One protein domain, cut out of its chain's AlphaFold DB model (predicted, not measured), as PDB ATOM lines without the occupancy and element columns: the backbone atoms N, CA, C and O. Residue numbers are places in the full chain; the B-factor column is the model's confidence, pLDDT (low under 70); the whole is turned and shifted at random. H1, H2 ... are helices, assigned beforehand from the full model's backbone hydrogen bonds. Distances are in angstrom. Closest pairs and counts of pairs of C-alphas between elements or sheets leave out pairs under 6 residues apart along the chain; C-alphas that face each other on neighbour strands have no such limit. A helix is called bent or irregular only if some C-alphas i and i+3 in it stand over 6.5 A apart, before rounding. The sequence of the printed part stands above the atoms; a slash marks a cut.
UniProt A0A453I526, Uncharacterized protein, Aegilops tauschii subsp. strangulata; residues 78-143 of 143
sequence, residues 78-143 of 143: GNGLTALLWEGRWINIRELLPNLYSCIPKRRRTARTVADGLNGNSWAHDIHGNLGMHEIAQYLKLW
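Overview. This is residues 78 to 143 of the 143 residues of an uncharacterized protein of Aegilops tauschii subsp. strangulata (UniProt A0A453I526). Two small groups of helices make an elongated body: irregular H4 with H3 by its last residue, and H2 against H5 with H1 beside H2. The unnamed stretch 78 to 92 leads into H1. The printed part has 66 residues, of which 38 are in five named helices, H1 to H5 in chain order, with no named strand, and its class is all helix; it is compact, with a radius of gyration of the C-alphas of 11.1 A, and spans 33 by 21 by 18 A.

Along the chain. H4, residues 114 to 126, spans 12.4 A from C-alpha 114 at (38.353, 38.797, -46.968); it is irregular, C-alphas 120 and 123 being 8.4 A apart. H3 is 106 to 111, H2 98 to 102, H1 93 to 96. H5, 133 to 142, spans 14.7 A to C-alpha 142 at (51.303, 39.366, -43.305).

Arrangement. H4 and H3 are close but not clearly touching, closest C-alphas Arg 108 and Asp 126, 6.4 A, at a shallow tilt of 19 degrees, opposite ways. H4 and H5 are apart. H2 and H5 touch, closest C-alphas Leu 100 and Glu 135, 4.9 A. H1 and H2 are close but not clearly touching, closest C-alphas Arg 94 and Tyr 101, 5.8 A. Each O i to N i+4 pair is within hydrogen-bond range in H2 and H3, 5 of 6 in H5, 2 of 9 in H4, with 7 of 10 O i to N i+3 pairs there; H1 is too short for one.

Size, cuts and confidence. The farthest C-alphas, Gly 78 and Gly 132, are 33.3 A apart. The printed part has no cut, no link is long, and no printed residue is under pLDDT 70.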
ATOM      1  N   GLY A  78      34.057  33.901 -40.932       85.81
ATOM      2  CA  GLY A  78      33.446  32.712 -41.527       85.81
ATOM      3  C   GLY A  78      33.882  32.536 -42.984       85.81
ATOM      4  O   GLY A  78      35.063  32.433 -43.286       85.81
ATOM      5  N   ASN A  79      32.928  32.577 -43.918       86.38
ATOM      6  CA  ASN A  79      33.206  32.466 -45.358       86.38
ATOM      7  C   ASN A  79      33.900  33.699 -45.979       86.38
ATOM      8  O   ASN A  79      34.206  33.687 -47.165       86.38
ATOM      9  N   GLY A  80      34.109  34.775 -45.213       87.25
ATOM     10  CA  GLY A  80      34.829  35.974 -45.649       87.25
ATOM     11  C   GLY A  80      34.121  36.855 -46.684       87.25
ATOM     12  O   GLY A  80      34.691  37.877 -47.052       87.25
ATOM     13  N   LEU A  81      32.905  36.511 -47.125       87.12
ATOM     14  CA  LEU A  81      32.189  37.237 -48.188       87.12
ATOM     15  C   LEU A  81      31.667  38.608 -47.738       87.12
ATOM     16  O   LEU A  81      31.504  39.508 -48.550       87.12
ATOM     17  N   THR A  82      31.399  38.775 -46.445       83.94
ATOM     18  CA  THR A  82      30.862  40.024 -45.872       83.94
ATOM     19  C   THR A  82      31.878  40.772 -45.012       83.94
ATOM     20  O   THR A  82      31.701  41.953 -44.713       83.94
ATOM     21  N   ALA A  83      32.958  40.105 -44.602       87.50
ATOM     22  CA  ALA A  83      34.010  40.713 -43.802       87.50
ATOM     23  C   ALA A  83      34.933  41.531 -44.707       87.50
ATOM     24  O   ALA A  83      35.490  40.994 -45.657       87.50
ATOM     25  N   LEU A  84      35.128  42.817 -44.408       89.81
ATOM     26  CA  LEU A  84      36.105  43.640 -45.123       89.81
ATOM     27  C   LEU A  84      37.526  43.249 -44.721       89.81
ATOM     28  O   LEU A  84      37.829  43.140 -43.533       89.81
ATOM     29  N   LEU A  85      38.407  43.080 -45.707       90.25
ATOM     30  CA  LEU A  85      39.787  42.666 -45.465       90.25
ATOM     31  C   LEU A  85      40.552  43.743 -44.692       90.25
ATOM     32  O   LEU A  85      41.088  43.468 -43.624       90.25
ATOM     33  N   TRP A  86      40.541  44.974 -45.206       90.44
ATOM     34  CA  TRP A  86      41.359  46.081 -44.702       90.44
ATOM     35  C   TRP A  86      40.737  46.833 -43.522       90.44
ATOM     36  O   TRP A  86      41.450  47.257 -42.616       90.44
ATOM     37  N   GLU A  87      39.415  47.014 -43.541       87.94
ATOM     38  CA  GLU A  87      38.668  47.746 -42.500       87.94
ATOM     39  C   GLU A  87      38.113  46.817 -41.406       87.94
ATOM     40  O   GLU A  87      37.587  47.274 -40.389       87.94
ATOM     41  N   GLY A  88      38.198  45.499 -41.602       84.75
ATOM     42  CA  GLY A  88      37.735  44.524 -40.626       84.75
ATOM     43  C   GLY A  88      38.676  44.396 -39.427       84.75
ATOM     44  O   GLY A  88      39.897  44.466 -39.546       84.75
ATOM     45  N   ARG A  89      38.098  44.135 -38.249       80.94
ATOM     46  CA  ARG A  89      38.841  43.912 -36.993       80.94
ATOM     47  C   ARG A  89      39.199  42.452 -36.710       80.94
ATOM     48  O   ARG A  89      39.623  42.123 -35.612       80.94
ATOM     49  N   TRP A  90      39.060  41.578 -37.702       83.56
ATOM     50  CA  TRP A  90      39.415  40.166 -37.568       83.56
ATOM     51  C   TRP A  90      40.923  39.945 -37.372       83.56
ATOM     52  O   TRP A  90      41.314  39.041 -36.645       83.56
ATOM     53  N   ILE A  91      41.764  40.801 -37.966       83.88
ATOM     54  CA  ILE A  91      43.227  40.770 -37.789       83.88
ATOM     55  C   ILE A  91      43.830  42.169 -37.541       83.88
ATOM     56  O   ILE A  91      45.038  42.326 -37.487       83.88
ATOM     57  N   ASN A  92      42.998  43.207 -37.361       84.31
ATOM     58  CA  ASN A  92      43.412  44.588 -37.053       84.31
ATOM     59  C   ASN A  92      44.556  45.136 -37.946       84.31
ATOM     60  O   ASN A  92      45.465  45.810 -37.459       84.31
ATOM     61  N   ILE A  93      44.497  44.899 -39.267       87.38
ATOM     62  CA  ILE A  93      45.563  45.274 -40.226       87.38
ATOM     63  C   ILE A  93      45.973  46.744 -40.101       87.38
ATOM     64  O   ILE A  93      47.158  47.062 -40.113       87.38
ATOM     65  N   ARG A  94      44.996  47.647 -39.945       87.25
ATOM     66  CA  ARG A  94      45.239  49.090 -39.805       87.25
ATOM     67  C   ARG A  94      46.159  49.440 -38.630       87.25
ATOM     68  O   ARG A  94      46.914  50.401 -38.725       87.25
ATOM     69  N   GLU A  95      46.058  48.701 -37.531       86.50
ATOM     70  CA  GLU A  95      46.852  48.932 -36.320       86.50
ATOM     71  C   GLU A  95      48.191  48.195 -36.387       86.50
ATOM     72  O   GLU A  95      49.209  48.738 -35.967       86.50
ATOM     73  N   LEU A  96      48.210  46.990 -36.964       87.31
ATOM     74  CA  LEU A  96      49.429  46.191 -37.090       87.31
ATOM     75  C   LEU A  96      50.398  46.745 -38.140       87.31
ATOM     76  O   LEU A  96      51.612  46.707 -37.937       87.31
ATOM     77  N   LEU A  97      49.878  47.241 -39.266       89.25
ATOM     78  CA  LEU A  97      50.657  47.583 -40.458       89.25
ATOM     79  C   LEU A  97      50.268  48.969 -41.009       89.25
ATOM     80  O   LEU A  97      49.775  49.080 -42.135       89.25
ATOM     81  N   PRO A  98      50.463  50.056 -40.237       90.88
ATOM     82  CA  PRO A  98      49.971  51.385 -40.602       90.88
ATOM     83  C   PRO A  98      50.604  51.957 -41.880       90.88
ATOM     84  O   PRO A  98      49.941  52.696 -42.610       90.88
ATOM     85  N   ASN A  99      51.855  51.596 -42.185       91.00
ATOM     86  CA  ASN A  99      52.568  52.113 -43.356       91.00
ATOM     87  C   ASN A  99      52.045  51.435 -44.622       91.00
ATOM     88  O   ASN A  99      51.637  52.112 -45.562       91.00
ATOM     89  N   LEU A 100      51.922  50.107 -44.599       89.75
ATOM     90  CA  LEU A 100      51.307  49.339 -45.679       89.75
ATOM     91  C   LEU A 100      49.836  49.720 -45.870       89.75
ATOM     92  O   LEU A 100      49.374  49.874 -46.999       89.75
ATOM     93  N   TYR A 101      49.106  49.944 -44.773       90.62
ATOM     94  CA  TYR A 101      47.723  50.408 -44.828       90.62
ATOM     95  C   TYR A 101      47.594  51.719 -45.613       90.62
ATOM     96  O   TYR A 101      46.663  51.890 -46.407       90.62
ATOM     97  N   SER A 102      48.544  52.639 -45.418       90.56
ATOM     98  CA  SER A 102      48.562  53.952 -46.063       90.56
ATOM     99  C   SER A 102      48.653  53.869 -47.593       90.56
ATOM    100  O   SER A 102      47.998  54.658 -48.275       90.56
ATOM    101  N   CYS A 103      49.331  52.843 -48.116       91.25
ATOM    102  CA  CYS A 103      49.511  52.570 -49.545       91.25
ATOM    103  C   CYS A 103      48.237  52.085 -50.254       91.25
ATOM    104  O   CYS A 103      48.182  52.037 -51.480       91.25
ATOM    105  N   ILE A 104      47.197  51.706 -49.514       91.88
ATOM    106  CA  ILE A 104      45.989  51.122 -50.106       91.88
ATOM    107  C   ILE A 104      44.963  52.222 -50.383       91.88
ATOM    108  O   ILE A 104      44.577  52.935 -49.457       91.88
ATOM    109  N   PRO A 105      44.437  52.372 -51.608       92.50
ATOM    110  CA  PRO A 105      43.426  53.383 -51.895       92.50
ATOM    111  C   PRO A 105      42.155  53.188 -51.059       92.50
ATOM    112  O   PRO A 105      41.660  52.070 -50.912       92.50
ATOM    113  N   LYS A 106      41.548  54.288 -50.588       91.06
ATOM    114  CA  LYS A 106      40.331  54.256 -49.746       91.06
ATOM    115  C   LYS A 106      39.211  53.389 -50.337       91.06
ATOM    116  O   LYS A 106      38.577  52.638 -49.608       91.06
ATOM    117  N   ARG A 107      39.025  53.435 -51.663       91.94
ATOM    118  CA  ARG A 107      38.036  52.614 -52.381       91.94
ATOM    119  C   ARG A 107      38.258  51.111 -52.186       91.94
ATOM    120  O   ARG A 107      37.288  50.375 -52.047       91.94
ATOM    121  N   ARG A 108      39.514  50.647 -52.185       91.56
ATOM    122  CA  ARG A 108      39.842  49.231 -51.961       91.56
ATOM    123  C   ARG A 108      39.602  48.841 -50.509       91.56
ATOM    124  O   ARG A 108      39.021  47.790 -50.266       91.56
ATOM    125  N   ARG A 109      39.937  49.725 -49.563       91.44
ATOM    126  CA  ARG A 109      39.719  49.490 -48.126       91.44
ATOM    127  C   ARG A 109      38.252  49.202 -47.790       91.44
ATOM    128  O   ARG A 109      37.973  48.299 -47.011       91.44
ATOM    129  N   THR A 110      37.327  49.933 -48.415       88.75
ATOM    130  CA  THR A 110      35.885  49.818 -48.146       88.75
ATOM    131  C   THR A 110      35.159  48.765 -48.981       88.75
ATOM    132  O   THR A 110      34.023  48.444 -48.657       88.75
ATOM    133  N   ALA A 111      35.758  48.269 -50.067       90.25
ATOM    134  CA  ALA A 111      35.104  47.332 -50.988       90.25
ATOM    135  C   ALA A 111      35.670  45.907 -50.920       90.25
ATOM    136  O   ALA A 111      34.956  44.959 -51.221       90.25
ATOM    137  N   ARG A 112      36.951  45.740 -50.563       91.94
ATOM    138  CA  ARG A 112      37.604  44.429 -50.581       91.94
ATOM    139  C   ARG A 112      37.117  43.565 -49.421       91.94
ATOM    140  O   ARG A 112      37.345  43.904 -48.258       91.94
ATOM    141  N   THR A 113      36.519  42.426 -49.746       93.06
ATOM    142  CA  THR A 113      36.149  41.394 -48.771       93.06
ATOM    143  C   THR A 113      37.340  40.477 -48.469       93.06
ATOM    144  O   THR A 113      38.299  40.415 -49.245       93.06
ATOM    145  N   VAL A 114      37.314  39.772 -47.336       91.25
ATOM    146  CA  VAL A 114      38.353  38.797 -46.968       91.25
ATOM    147  C   VAL A 114      38.394  37.665 -47.990       91.25
ATOM    148  O   VAL A 114      39.476  37.304 -48.438       91.25
ATOM    149  N   ALA A 115      37.233  37.159 -48.412       92.19
ATOM    150  CA  ALA A 115      37.147  36.109 -49.423       92.19
ATOM    151  C   ALA A 115      37.784  36.541 -50.749       92.19
ATOM    152  O   ALA A 115      38.637  35.830 -51.279       92.19
ATOM    153  N   ASP A 116      37.436  37.730 -51.250       92.25
ATOM    154  CA  ASP A 116      38.001  38.237 -52.501       92.25
ATOM    155  C   ASP A 116      39.502  38.469 -52.386       92.25
ATOM    156  O   ASP A 116      40.253  38.155 -53.303       92.25
ATOM    157  N   GLY A 117      39.945  39.047 -51.269       90.00
ATOM    158  CA  GLY A 117      41.345  39.378 -51.055       90.00
ATOM    159  C   GLY A 117      42.237  38.148 -50.946       90.00
ATOM    160  O   GLY A 117      43.312  38.130 -51.540       90.00
ATOM    161  N   LEU A 118      41.782  37.114 -50.237       89.44
ATOM    162  CA  LEU A 118      42.509  35.850 -50.122       89.44
ATOM    163  C   LEU A 118      42.481  35.049 -51.429       89.44
ATOM    164  O   LEU A 118      43.438  34.332 -51.722       89.44
ATOM    165  N   ASN A 119      41.429  35.195 -52.240       92.31
ATOM    166  CA  ASN A 119      41.352  34.533 -53.535       92.31
ATOM    167  C   ASN A 119      42.507  34.980 -54.447       92.31
ATOM    168  O   ASN A 119      42.622  36.154 -54.807       92.31
ATOM    169  N   GLY A 120      43.383  34.035 -54.796       87.38
ATOM    170  CA  GLY A 120      44.536  34.271 -55.665       87.38
ATOM    171  C   GLY A 120      45.514  35.333 -55.152       87.38
ATOM    172  O   GLY A 120      46.167  35.976 -55.967       87.38
ATOM    173  N   ASN A 121      45.592  35.563 -53.832       88.69
ATOM    174  CA  ASN A 121      46.372  36.655 -53.229       88.69
ATOM    175  C   ASN A 121      46.034  38.044 -53.800       88.69
ATOM    176  O   ASN A 121      46.888  38.933 -53.854       88.69
ATOM    177  N   SER A 122      44.780  38.261 -54.213       90.50
ATOM    178  CA  SER A 122      44.383  39.515 -54.858       90.50
ATOM    179  C   SER A 122      44.519  40.745 -53.954       90.50
ATOM    180  O   SER A 122      44.622  41.866 -54.454       90.50
ATOM    181  N   TRP A 123      44.581  40.543 -52.634       90.38
ATOM    182  CA  TRP A 123      44.866  41.588 -51.653       90.38
ATOM    183  C   TRP A 123      46.199  42.302 -51.927       90.38
ATOM    184  O   TRP A 123      46.285  43.512 -51.738       90.38
ATOM    185  N   ALA A 124      47.219  41.605 -52.439       90.00
ATOM    186  CA  ALA A 124      48.509  42.220 -52.753       90.00
ATOM    187  C   ALA A 124      48.386  43.271 -53.872       90.00
ATOM    188  O   ALA A 124      49.078  44.287 -53.855       90.00
ATOM    189  N   HIS A 125      47.440  43.087 -54.801       90.50
ATOM    190  CA  HIS A 125      47.145  44.050 -55.868       90.50
ATOM    191  C   HIS A 125      46.392  45.298 -55.386       90.50
ATOM    192  O   HIS A 125      46.130  46.198 -56.184       90.50
ATOM    193  N   ASP A 126      45.992  45.364 -54.114       90.56
ATOM    194  CA  ASP A 126      45.389  46.569 -53.539       90.56
ATOM    195  C   ASP A 126      46.438  47.578 -53.063       90.56
ATOM    196  O   ASP A 126      46.101  48.733 -52.796       90.56
ATOM    197  N   ILE A 127      47.698  47.157 -52.965       90.50
ATOM    198  CA  ILE A 127      48.813  47.982 -52.514       90.50
ATOM    199  C   ILE A 127      49.287  48.844 -53.685       90.50
ATOM    200  O   ILE A 127      49.683  48.332 -54.730       90.50
ATOM    201  N   HIS A 128      49.215  50.163 -53.524       88.25
ATOM    202  CA  HIS A 128      49.608  51.128 -54.546       88.25
ATOM    203  C   HIS A 128      50.754  52.018 -54.052       88.25
ATOM    204  O   HIS A 128      50.876  52.318 -52.866       88.25
ATOM    205  N   GLY A 129      51.550  52.521 -54.994       81.81
ATOM    206  CA  GLY A 129      52.654  53.437 -54.714       81.81
ATOM    207  C   GLY A 129      53.995  52.730 -54.537       81.81
ATOM    208  O   GLY A 129      54.119  51.526 -54.751       81.81
ATOM    209  N   ASN A 130      55.019  53.513 -54.200       80.62
ATOM    210  CA  ASN A 130      56.374  53.004 -54.042       80.62
ATOM    211  C   ASN A 130      56.532  52.390 -52.644       80.62
ATOM    212  O   ASN A 130      56.287  53.073 -51.649       80.62
ATOM    213  N   LEU A 131      56.925  51.118 -52.570       84.44
ATOM    214  CA  LEU A 131      57.117  50.416 -51.301       84.44
ATOM    215  C   LEU A 131      58.526  50.675 -50.775       84.44
ATOM    216  O   LEU A 131      59.510  50.217 -51.354       84.44
ATOM    217  N   GLY A 132      58.620  51.423 -49.681       88.38
ATOM    218  CA  GLY A 132      59.858  51.576 -48.935       88.38
ATOM    219  C   GLY A 132      60.143  50.364 -48.047       88.38
ATOM    220  O   GLY A 132      59.377  49.403 -47.959       88.38
ATOM    221  N   MET A 133      61.272  50.418 -47.339       90.75
ATOM    222  CA  MET A 133      61.705  49.335 -46.447       90.75
ATOM    223  C   MET A 133      60.686  49.014 -45.347       90.75
ATOM    224  O   MET A 133      60.526  47.851 -44.977       90.75
ATOM    225  N   HIS A 134      59.984  50.022 -44.825       90.38
ATOM    226  CA  HIS A 134      59.017  49.829 -43.745       90.38
ATOM    227  C   HIS A 134      57.747  49.135 -44.241       90.38
ATOM    228  O   HIS A 134      57.197  48.283 -43.545       90.38
ATOM    229  N   GLU A 135      57.292  49.479 -45.442       90.44
ATOM    230  CA  GLU A 135      56.140  48.877 -46.101       90.44
ATOM    231  C   GLU A 135      56.441  47.426 -46.489       90.44
ATOM    232  O   GLU A 135      55.622  46.550 -46.225       90.44
ATOM    233  N   ILE A 136      57.635  47.151 -47.030       89.25
ATOM    234  CA  ILE A 136      58.088  45.789 -47.363       89.25
ATOM    235  C   ILE A 136      58.183  44.925 -46.102       89.25
ATOM    236  O   ILE A 136      57.679  43.805 -46.081       89.25
ATOM    237  N   ALA A 137      58.774  45.445 -45.023       90.19
ATOM    238  CA  ALA A 137      58.844  44.721 -43.756       90.19
ATOM    239  C   ALA A 137      57.446  44.408 -43.195       90.19
ATOM    240  O   ALA A 137      57.232  43.343 -42.622       90.19
ATOM    241  N   GLN A 138      56.485  45.321 -43.363       90.81
ATOM    242  CA  GLN A 138      55.093  45.098 -42.971       90.81
ATOM    243  C   GLN A 138      54.381  44.087 -43.876       90.81
ATOM    244  O   GLN A 138      53.636  43.251 -43.374       90.81
ATOM    245  N   TYR A 139      54.643  44.113 -45.181       88.06
ATOM    246  CA  TYR A 139      54.122  43.130 -46.131       88.06
ATOM    247  C   TYR A 139      54.560  41.707 -45.763       88.06
ATOM    248  O   TYR A 139      53.727  40.811 -45.674       88.06
ATOM    249  N   LEU A 140      55.846  41.524 -45.455       88.31
ATOM    250  CA  LEU A 140      56.413  40.231 -45.059       88.31
ATOM    251  C   LEU A 140      55.894  39.707 -43.714       88.31
ATOM    252  O   LEU A 140      56.028  38.526 -43.446       88.31
ATOM    253  N   LYS A 141      55.319  40.558 -42.856       84.75
ATOM    254  CA  LYS A 141      54.670  40.108 -41.612       84.75
ATOM    255  C   LYS A 141      53.276  39.527 -41.837       84.75
ATOM    256  O   LYS A 141      52.753  38.882 -40.933       84.75
ATOM    257  N   LEU A 142      52.648  39.834 -42.971       78.75
ATOM    258  CA  LEU A 142      51.303  39.366 -43.305       78.75
ATOM    259  C   LEU A 142      51.323  38.053 -44.112       78.75
ATOM    260  O   LEU A 142      50.270  37.440 -44.268       78.75
ATOM    261  N   TRP A 143      52.494  37.663 -44.631       70.75
ATOM    262  CA  TRP A 143      52.750  36.438 -45.394       70.75
ATOM    263  C   TRP A 143      53.421  35.389 -44.505       70.75
ATOM    264  O   TRP A 143      53.004  34.214 -44.578       70.75
TER     265      TRP A 143